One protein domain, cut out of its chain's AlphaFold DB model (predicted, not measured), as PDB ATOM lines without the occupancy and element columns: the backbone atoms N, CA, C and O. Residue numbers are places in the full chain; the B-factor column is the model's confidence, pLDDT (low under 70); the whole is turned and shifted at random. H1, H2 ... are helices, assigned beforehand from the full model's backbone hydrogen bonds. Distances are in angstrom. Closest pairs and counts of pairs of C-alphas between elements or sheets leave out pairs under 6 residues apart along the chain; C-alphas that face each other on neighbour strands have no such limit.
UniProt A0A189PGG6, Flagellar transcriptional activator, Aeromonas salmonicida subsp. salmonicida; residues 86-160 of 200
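What this domain is: This is residues 86 to 160 of the 200 residues of the protein "Flagellar transcriptional activator" of Aeromonas salmonicida subsp. salmonicida (UniProt A0A189PGG6). Long helix H3 runs along one side of an elongated body, with H5 and H6 packed on it and H1 across from it, on the far side of H5 and H6. H4 folds back from H3 near one end of the body, and H2 packs on H6 at the other. The printed part has 75 residues with six named helices, H1 to H6 in chain order, and no named strand; its class is all helix, with mostly crossed packing. It is compact, with a radius of gyration of the C-alphas of 11.6 A and spans of 35 by 22 by 18 A.

Where its parts are: Find C-alpha 109 at (95.433, 17.977, 58.224); from there H3, residues 109 to 124, runs 22.8 A to C-alpha 124 at (81.680, 15.975, 76.255). H4 is residues 126 to 133, H5 residues 137 to 145, 12.5 A, and H6 residues 148 to 157, 14.2 A. Before H3 come H1, residues 86 to 93, from C-alpha 86 at (76.523, 23.786, 58.162), and H2, residues 99 to 104.

How they stand to each other: Start at H3: it touches H5, about perpendicular at 81 degrees, closest at C-alphas 119 and 144, 4.9 A. With residues 111 to 116 alone it touches H6, closest at C-alphas 112 and 155, 5.4 A. H3 and H4 form a helical hairpin, closest at C-alphas 122 and 129, 5.0 A. H1 touches H5, closest at C-alphas 90 and 142, 6.2 A, but is apart from H3. H2 touches H6, closest at C-alphas 102 and 153, 5.6 A. Every O i to N i+4 pair is within hydrogen-bond range in H1, H2, H4, H5 and H6, and 11 of 12 in H3.

The domain as a whole: The two farthest C-alphas, 104 and 127, are 35.1 A apart. The printed part has no cut, and its links are tight. Look for pLDDT under 70 at residue 102 and residues 104 to 107.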
ATOM      1  N   GLU A  86      76.761  24.884  57.223       95.62
ATOM      2  CA  GLU A  86      76.523  23.786  58.162       95.62
ATOM      3  C   GLU A  86      75.608  22.713  57.564       95.62
ATOM      4  O   GLU A  86      75.903  21.528  57.674       95.62
ATOM      5  N   CYS A  87      74.559  23.110  56.835       94.50
ATOM      6  CA  CYS A  87      73.667  22.175  56.144       94.50
ATOM      7  C   CYS A  87      74.419  21.271  55.158       94.50
ATOM      8  O   CYS A  87      74.124  20.079  55.069       94.50
ATOM      9  N   SER A  88      75.392  21.819  54.421       93.06
ATOM     10  CA  SER A  88      76.219  21.027  53.502       93.06
ATOM     11  C   SER A  88      77.079  20.015  54.253       93.06
ATOM     12  O   SER A  88      77.167  18.865  53.832       93.06
ATOM     13  N   ILE A  89      77.669  20.418  55.380       95.00
ATOM     14  CA  ILE A  89      78.488  19.535  56.217       95.00
ATOM     15  C   ILE A  89      77.633  18.418  56.819       95.00
ATOM     16  O   ILE A  89      77.987  17.248  56.698       95.00
ATOM     17  N   ILE A  90      76.474  18.755  57.394       95.50
ATOM     18  CA  ILE A  90      75.531  17.782  57.963       95.50
ATOM     19  C   ILE A  90      75.090  16.778  56.896       95.50
ATOM     20  O   ILE A  90      75.058  15.576  57.157       95.50
ATOM     21  N   LYS A  91      74.791  17.250  55.678       93.44
ATOM     22  CA  LYS A  91      74.429  16.374  54.561       93.44
ATOM     23  C   LYS A  91      75.541  15.365  54.261       93.44
ATOM     24  O   LYS A  91      75.241  14.181  54.162       93.44
ATOM     25  N   ILE A  92      76.791  15.820  54.164       91.25
ATOM     26  CA  ILE A  92      77.952  14.960  53.881       91.25
ATOM     27  C   ILE A  92      78.192  13.962  55.019       91.25
ATOM     28  O   ILE A  92      78.459  12.792  54.762       91.25
ATOM     29  N   LEU A  93      78.044  14.383  56.275       92.81
ATOM     30  CA  LEU A  93      78.161  13.484  57.430       92.81
ATOM     31  C   LEU A  93      77.051  12.424  57.483       92.81
ATOM     32  O   LEU A  93      77.258  11.354  58.054       92.81
ATOM     33  N   GLY A  94      75.895  12.696  56.871       88.56
ATOM     34  CA  GLY A  94      74.816  11.725  56.685       88.56
ATOM     35  C   GLY A  94      75.069  10.699  55.574       88.56
ATOM     36  O   GLY A  94      74.334   9.714  55.475       88.56
ATOM     37  N   GLU A  95      76.086  10.900  54.734       88.44
ATOM     38  CA  GLU A  95      76.472   9.944  53.696       88.44
ATOM     39  C   GLU A  95      77.289   8.780  54.287       88.44
ATOM     40  O   GLU A  95      77.894   8.865  55.360       88.44
ATOM     41  N   ARG A  96      77.306   7.641  53.582       84.75
ATOM     42  CA  ARG A  96      78.141   6.505  53.990       84.75
ATOM     43  C   ARG A  96      79.611   6.834  53.754       84.75
ATOM     44  O   ARG A  96      79.973   7.383  52.717       84.75
ATOM     45  N   TYR A  97      80.453   6.426  54.697       86.56
ATOM     46  CA  TYR A  97      81.899   6.468  54.519       86.56
ATOM     47  C   TYR A  97      82.323   5.630  53.303       86.56
ATOM     48  O   TYR A  97      81.897   4.480  53.163       86.56
ATOM     49  N   ASP A  98      83.177   6.203  52.457       85.62
ATOM     50  CA  ASP A  98      83.783   5.550  51.302       85.62
ATOM     51  C   ASP A  98      85.321   5.586  51.433       85.62
ATOM     52  O   ASP A  98      85.949   6.628  51.196       85.62
ATOM     53  N   PRO A  99      85.961   4.444  51.758       81.25
ATOM     54  CA  PRO A  99      87.416   4.346  51.860       81.25
ATOM     55  C   PRO A  99      88.160   4.787  50.592       81.25
ATOM     56  O   PRO A  99      89.300   5.249  50.675       81.25
ATOM     57  N   ALA A 100      87.546   4.670  49.410       81.81
ATOM     58  CA  ALA A 100      88.181   5.065  48.157       81.81
ATOM     59  C   ALA A 100      88.369   6.586  48.058       81.81
ATOM     60  O   ALA A 100      89.336   7.037  47.441       81.81
ATOM     61  N   ILE A 101      87.485   7.377  48.677       75.19
ATOM     62  CA  ILE A 101      87.613   8.840  48.734       75.19
ATOM     63  C   ILE A 101      88.784   9.223  49.639       75.19
ATOM     64  O   ILE A 101      89.602  10.057  49.250       75.19
ATOM     65  N   ALA A 102      88.895   8.572  50.801       69.25
ATOM     66  CA  ALA A 102      89.958   8.830  51.769       69.25
ATOM     67  C   ALA A 102      91.362   8.553  51.199       69.25
ATOM     68  O   ALA A 102      92.290   9.306  51.462       69.25
ATOM     69  N   ILE A 103      91.513   7.509  50.376       73.69
ATOM     70  CA  ILE A 103      92.806   7.143  49.770       73.69
ATOM     71  C   ILE A 103      93.198   8.090  48.624       73.69
ATOM     72  O   ILE A 103      94.380   8.323  48.381       73.69
ATOM     73  N   ARG A 104      92.221   8.615  47.874       68.94
ATOM     74  CA  ARG A 104      92.477   9.367  46.632       68.94
ATOM     75  C   ARG A 104      92.735  10.854  46.838       68.94
ATOM     76  O   ARG A 104      93.187  11.507  45.900       68.94
ATOM     77  N   ARG A 105      92.397  11.408  48.001       68.56
ATOM     78  CA  ARG A 105      92.489  12.848  48.260       68.56
ATOM     79  C   ARG A 105      93.601  13.152  49.249       68.56
ATOM     80  O   ARG A 105      93.754  12.456  50.246       68.56
ATOM     81  N   SER A 106      94.350  14.222  48.984       66.94
ATOM     82  CA  SER A 106      95.228  14.810  49.989       66.94
ATOM     83  C   SER A 106      94.362  15.348  51.122       66.94
ATOM     84  O   SER A 106      93.505  16.203  50.893       66.94
ATOM     85  N   LEU A 107      94.569  14.822  52.322       66.69
ATOM     86  CA  LEU A 107      93.972  15.366  53.531       66.69
ATOM     87  C   LEU A 107      94.683  16.671  53.868       66.69
ATOM     88  O   LEU A 107      95.902  16.686  54.039       66.69
ATOM     89  N   ASP A 108      93.914  17.750  53.959       76.81
ATOM     90  CA  ASP A 108      94.378  18.930  54.668       76.81
ATOM     91  C   ASP A 108      94.261  18.627  56.168       76.81
ATOM     92  O   ASP A 108      93.161  18.550  56.725       76.81
ATOM     93  N   GLU A 109      95.399  18.348  56.806       83.25
ATOM     94  CA  GLU A 109      95.433  17.977  58.224       83.25
ATOM     95  C   GLU A 109      94.932  19.124  59.109       83.25
ATOM     96  O   GLU A 109      94.413  18.872  60.195       83.25
ATOM     97  N   PHE A 110      95.016  20.373  58.634       85.81
ATOM     98  CA  PHE A 110      94.504  21.525  59.365       85.81
ATOM     99  C   PHE A 110      92.974  21.487  59.471       85.81
ATOM    100  O   PHE A 110      92.418  21.586  60.569       85.81
ATOM    101  N   ASP A 111      92.292  21.255  58.346       88.44
ATOM    102  CA  ASP A 111      90.834  21.102  58.308       88.44
ATOM    103  C   ASP A 111      90.392  19.876  59.121       88.44
ATOM    104  O   ASP A 111      89.430  19.945  59.890       88.44
ATOM    105  N   ALA A 112      91.112  18.755  59.013       91.25
ATOM    106  CA  ALA A 112      90.813  17.561  59.803       91.25
ATOM    107  C   ALA A 112      90.948  17.817  61.315       91.25
ATOM    108  O   ALA A 112      90.081  17.391  62.084       91.25
ATOM    109  N   ALA A 113      91.990  18.537  61.744       92.56
ATOM    110  CA  ALA A 113      92.210  18.881  63.146       92.56
ATOM    111  C   ALA A 113      91.062  19.723  63.723       92.56
ATOM    112  O   ALA A 113      90.613  19.438  64.836       92.56
ATOM    113  N   TYR A 114      90.530  20.685  62.956       94.06
ATOM    114  CA  TYR A 114      89.347  21.456  63.353       94.06
ATOM    115  C   TYR A 114      88.165  20.535  63.673       94.06
ATOM    116  O   TYR A 114      87.614  20.578  64.773       94.06
ATOM    117  N   TRP A 115      87.799  19.652  62.741       95.62
ATOM    118  CA  TRP A 115      86.619  18.795  62.890       95.62
ATOM    119  C   TRP A 115      86.764  17.744  63.990       95.62
ATOM    120  O   TRP A 115      85.800  17.469  64.707       95.62
ATOM    121  N   LEU A 116      87.961  17.182  64.161       95.56
ATOM    122  CA  LEU A 116      88.253  16.251  65.253       95.56
ATOM    123  C   LEU A 116      88.188  16.945  66.619       95.56
ATOM    124  O   LEU A 116      87.711  16.355  67.590       95.56
ATOM    125  N   LEU A 117      88.619  18.205  66.702       95.12
ATOM    126  CA  LEU A 117      88.510  18.981  67.930       95.12
ATOM    127  C   LEU A 117      87.047  19.326  68.255       95.12
ATOM    128  O   LEU A 117      86.634  19.162  69.406       95.12
ATOM    129  N   VAL A 118      86.247  19.714  67.252       95.94
ATOM    130  CA  VAL A 118      84.793  19.905  67.415       95.94
ATOM    131  C   VAL A 118      84.146  18.623  67.937       95.94
ATOM    132  O   VAL A 118      83.405  18.675  68.913       95.94
ATOM    133  N   ASN A 119      84.458  17.465  67.342       97.19
ATOM    134  CA  ASN A 119      83.946  16.166  67.790       97.19
ATOM    135  C   ASN A 119      84.315  15.869  69.246       97.19
ATOM    136  O   ASN A 119      83.432  15.537  70.035       97.19
ATOM    137  N   ARG A 120      85.580  16.069  69.629       94.88
ATOM    138  CA  ARG A 120      86.035  15.860  71.009       94.88
ATOM    139  C   ARG A 120      85.249  16.707  72.010       94.88
ATOM    140  O   ARG A 120      84.884  16.196  73.066       94.88
ATOM    141  N   MET A 121      85.012  17.982  71.703       94.12
ATOM    142  CA  MET A 121      84.246  18.865  72.589       94.12
ATOM    143  C   MET A 121      82.765  18.476  72.610       94.12
ATOM    144  O   MET A 121      82.179  18.357  73.680       94.12
ATOM    145  N   ALA A 122      82.182  18.191  71.444       95.75
ATOM    146  CA  ALA A 122      80.771  17.840  71.304       95.75
ATOM    147  C   ALA A 122      80.412  16.494  71.963       95.75
ATOM    148  O   ALA A 122      79.288  16.317  72.425       95.75
ATOM    149  N   LEU A 123      81.361  15.553  72.047       94.94
ATOM    150  CA  LEU A 123      81.208  14.305  72.803       94.94
ATOM    151  C   LEU A 123      81.148  14.524  74.322       94.94
ATOM    152  O   LEU A 123      80.583  13.685  75.023       94.94
ATOM    153  N   ARG A 124      81.741  15.612  74.833       93.06
ATOM    154  CA  ARG A 124      81.680  15.975  76.255       93.06
ATOM    155  C   ARG A 124      80.388  16.724  76.564       93.06
ATOM    156  O   ARG A 124      79.656  16.314  77.456       93.06
ATOM    157  N   ASP A 125      80.120  17.791  75.815       93.62
ATOM    158  CA  ASP A 125      78.928  18.619  75.972       93.62
ATOM    159  C   ASP A 125      78.614  19.361  74.659       93.62
ATOM    160  O   ASP A 125      79.447  20.081  74.100       93.62
ATOM    161  N   LEU A 126      77.393  19.167  74.154       93.81
ATOM    162  CA  LEU A 126      76.939  19.754  72.892       93.81
ATOM    163  C   LEU A 126      76.730  21.270  72.981       93.81
ATOM    164  O   LEU A 126      77.021  21.971  72.011       93.81
ATOM    165  N   GLU A 127      76.237  21.778  74.112       92.06
ATOM    166  CA  GLU A 127      76.010  23.212  74.320       92.06
ATOM    167  C   GLU A 127      77.348  23.943  74.439       92.06
ATOM    168  O   GLU A 127      77.558  24.955  73.770       92.06
ATOM    169  N   ILE A 128      78.299  23.389  75.195       89.69
ATOM    170  CA  ILE A 128      79.642  23.972  75.316       89.69
ATOM    171  C   ILE A 128      80.345  23.981  73.953       89.69
ATOM    172  O   ILE A 128      80.894  25.007  73.547       89.69
ATOM    173  N   ALA A 129      80.293  22.880  73.195       93.06
ATOM    174  CA  ALA A 129      80.882  22.831  71.858       93.06
ATOM    175  C   ALA A 129      80.247  23.861  70.907       93.06
ATOM    176  O   ALA A 129      80.963  24.527  70.152       93.06
ATOM    177  N   ARG A 130      78.920  24.035  70.974       94.00
ATOM    178  CA  ARG A 130      78.200  25.056  70.204       94.00
ATOM    179  C   ARG A 130      78.790  26.443  70.446       94.00
ATOM    180  O   ARG A 130      79.131  27.140  69.489       94.00
ATOM    181  N   GLU A 131      78.960  26.819  71.710       91.50
ATOM    182  CA  GLU A 131      79.464  28.139  72.098       91.50
ATOM    183  C   GLU A 131      80.946  28.329  71.749       91.50
ATOM    184  O   GLU A 131      81.320  29.347  71.139       91.50
ATOM    185  N   ILE A 132      81.786  27.328  72.048       92.56
ATOM    186  CA  ILE A 132      83.228  27.356  71.768       92.56
ATOM    187  C   ILE A 132      83.480  27.586  70.278       92.56
ATOM    188  O   ILE A 132      84.253  28.480  69.929       92.56
ATOM    189  N   PHE A 133      82.817  26.833  69.397       93.69
ATOM    190  CA  PHE A 133      83.060  26.897  67.950       93.69
ATOM    191  C   PHE A 133      82.154  27.882  67.205       93.69
ATOM    192  O   PHE A 133      82.443  28.220  66.055       93.69
ATOM    193  N   GLY A 134      81.086  28.367  67.843       92.88
ATOM    194  CA  GLY A 134      80.109  29.259  67.218       92.88
ATOM    195  C   GLY A 134      79.369  28.591  66.058       92.88
ATOM    196  O   GLY A 134      79.226  29.207  65.002       92.88
ATOM    197  N   ILE A 135      78.971  27.332  66.249       95.31
ATOM    198  CA  ILE A 135      78.225  26.501  65.287       95.31
ATOM    199  C   ILE A 135      76.788  26.272  65.775       95.31
ATOM    200  O   ILE A 135      76.459  26.698  66.875       95.31
ATOM    201  N   SER A 136      75.916  25.617  65.005       95.81
ATOM    202  CA  SER A 136      74.596  25.193  65.507       95.81
ATOM    203  C   SER A 136      74.665  23.957  66.411       95.81
ATOM    204  O   SER A 136      75.620  23.173  66.376       95.81
ATOM    205  N   TYR A 137      73.605  23.753  67.198       95.56
ATOM    206  CA  TYR A 137      73.437  22.534  67.991       95.56
ATOM    207  C   TYR A 137      73.331  21.295  67.089       95.56
ATOM    208  O   TYR A 137      73.897  20.241  67.382       95.56
ATOM    209  N   GLU A 138      72.640  21.424  65.956       97.38
ATOM    210  CA  GLU A 138      72.460  20.364  64.968       97.38
ATOM    211  C   GLU A 138      73.800  19.916  64.383       97.38
ATOM    212  O   GLU A 138      74.051  18.710  64.284       97.38
ATOM    213  N   LEU A 139      74.681  20.865  64.044       97.44
ATOM    214  CA  LEU A 139      76.017  20.549  63.550       97.44
ATOM    215  C   LEU A 139      76.872  19.899  64.640       97.44
ATOM    216  O   LEU A 139      77.490  18.869  64.371       97.44
ATOM    217  N   ALA A 140      76.869  20.432  65.866       97.38
ATOM    218  CA  ALA A 140      77.580  19.817  66.988       97.38
ATOM    219  C   ALA A 140      77.120  18.364  67.215       97.38
ATOM    220  O   ALA A 140      77.944  17.455  67.325       97.38
ATOM    221  N   SER A 141      75.806  18.115  67.182       97.69
ATOM    222  CA  SER A 141      75.224  16.774  67.324       97.69
ATOM    223  C   SER A 141      75.612  15.837  66.176       97.69
ATOM    224  O   SER A 141      75.915  14.666  66.411       97.69
ATOM    225  N   ALA A 142      75.603  16.327  64.934       97.38
ATOM    226  CA  ALA A 142      76.002  15.543  63.768       97.38
ATOM    227  C   ALA A 142      77.487  15.162  63.830       97.38
ATOM    228  O   ALA A 142      77.837  14.004  63.599       97.38
ATOM    229  N   VAL A 143      78.345  16.114  64.202       97.25
ATOM    230  CA  VAL A 143      79.788  15.898  64.348       97.25
ATOM    231  C   VAL A 143      80.082  14.927  65.490       97.25
ATOM    232  O   VAL A 143      80.896  14.030  65.293       97.25
ATOM    233  N   ALA A 144      79.394  15.015  66.634       97.25
ATOM    234  CA  ALA A 144      79.561  14.080  67.757       97.25
ATOM    235  C   ALA A 144      79.232  12.620  67.394       97.25
ATOM    236  O   ALA A 144      79.824  11.692  67.938       97.25
ATOM    237  N   LYS A 145      78.288  12.401  66.469       96.19
ATOM    238  CA  LYS A 145      77.883  11.061  66.003       96.19
ATOM    239  C   LYS A 145      78.798  10.490  64.918       96.19
ATOM    240  O   LYS A 145      78.704   9.300  64.617       96.19
ATOM    241  N   ALA A 146      79.625  11.324  64.295       95.88
ATOM    242  CA  ALA A 146      80.509  10.910  63.220       95.88
ATOM    243  C   ALA A 146      81.761  10.211  63.764       95.88
ATOM    244  O   ALA A 146      82.294  10.560  64.814       95.88
ATOM    245  N   THR A 147      82.254   9.236  63.008       94.00
ATOM    246  CA  THR A 147      83.561   8.611  63.250       94.00
ATOM    247  C   THR A 147      84.700   9.497  62.743       94.00
ATOM    248  O   THR A 147      84.519  10.260  61.792       94.00
ATOM    249  N   ASP A 148      85.911   9.322  63.280       93.06
ATOM    250  CA  ASP A 148      87.124  10.004  62.802       93.06
ATOM    251  C   ASP A 148      87.308   9.889  61.282       93.06
ATOM    252  O   ASP A 148      87.685  10.851  60.613       93.06
ATOM    253  N   SER A 149      87.006   8.720  60.705       91.19
ATOM    254  CA  SER A 149      87.104   8.491  59.261       91.19
ATOM    255  C   SER A 149      86.084   9.308  58.464       91.19
ATOM    256  O   SER A 149      86.428   9.845  57.410       91.19
ATOM    257  N   GLN A 150      84.853   9.455  58.965       92.69
ATOM    258  CA  GLN A 150      83.841  10.314  58.340       92.69
ATOM    259  C   GLN A 150      84.229  11.791  58.428       92.69
ATOM    260  O   GLN A 150      84.079  12.513  57.445       92.69
ATOM    261  N   LEU A 151      84.779  12.230  59.563       93.94
ATOM    262  CA  LEU A 151      85.252  13.606  59.743       93.94
ATOM    263  C   LEU A 151      86.416  13.925  58.800       93.94
ATOM    264  O   LEU A 151      86.398  14.951  58.123       93.94
ATOM    265  N   ARG A 152      87.385  13.013  58.673       91.38
ATOM    266  CA  ARG A 152      88.504  13.152  57.728       91.38
ATOM    267  C   ARG A 152      88.038  13.132  56.267       91.38
ATOM    268  O   ARG A 152      88.503  13.945  55.472       91.38
ATOM    269  N   GLN A 153      87.083  12.272  55.899       90.31
ATOM    270  CA  GLN A 153      86.479  12.291  54.557       90.31
ATOM    271  C   GLN A 153      85.771  13.624  54.278       90.31
ATOM    272  O   GLN A 153      85.905  14.186  53.187       90.31
ATOM    273  N   MET A 154      85.020  14.136  55.250       90.94
ATOM    274  CA  MET A 154      84.313  15.409  55.138       90.94
ATOM    275  C   MET A 154      85.295  16.580  54.977       90.94
ATOM    276  O   MET A 154      85.119  17.368  54.047       90.94
ATOM    277  N   ALA A 155      86.389  16.610  55.744       90.38
ATOM    278  CA  ALA A 155      87.482  17.573  55.579       90.38
ATOM    279  C   ALA A 155      88.143  17.495  54.184       90.38
ATOM    280  O   ALA A 155      88.428  18.510  53.562       90.38
ATOM    281  N   ALA A 156      88.321  16.293  53.627       87.12
ATOM    282  CA  ALA A 156      88.886  16.118  52.282       87.12
ATOM    283  C   ALA A 156      87.916  16.487  51.138       87.12
ATOM    284  O   ALA A 156      88.313  16.598  49.970       87.12
ATOM    285  N   THR A 157      86.620  16.611  51.428       86.50
ATOM    286  CA  THR A 157      85.569  16.863  50.425       86.50
ATOM    287  C   THR A 157      84.954  18.249  50.520       86.50
ATOM    288  O   THR A 157      84.371  18.713  49.537       86.50
ATOM    289  N   THR A 158      85.152  18.932  51.642       86.31
ATOM    290  CA  THR A 158      84.578  20.240  51.939       86.31
ATOM    291  C   THR A 158      85.669  21.183  52.407       86.31
ATOM    292  O   THR A 158      86.367  20.888  53.364       86.31
ATOM    293  N   VAL A 159      85.775  22.350  51.775       86.06
ATOM    294  CA  VAL A 159      86.701  23.393  52.232       86.06
ATOM    295  C   VAL A 159      86.170  24.017  53.522       86.06
ATOM    296  O   VAL A 159      85.050  24.548  53.532       86.06
ATOM    297  N   THR A 160      86.976  24.016  54.583       88.44
ATOM    298  CA  THR A 160      86.637  24.661  55.858       88.44
ATOM    299  C   THR A 160      86.978  26.146  55.789       88.44
ATOM    300  O   THR A 160      88.109  26.583  55.969       88.44
TER     301      THR A 160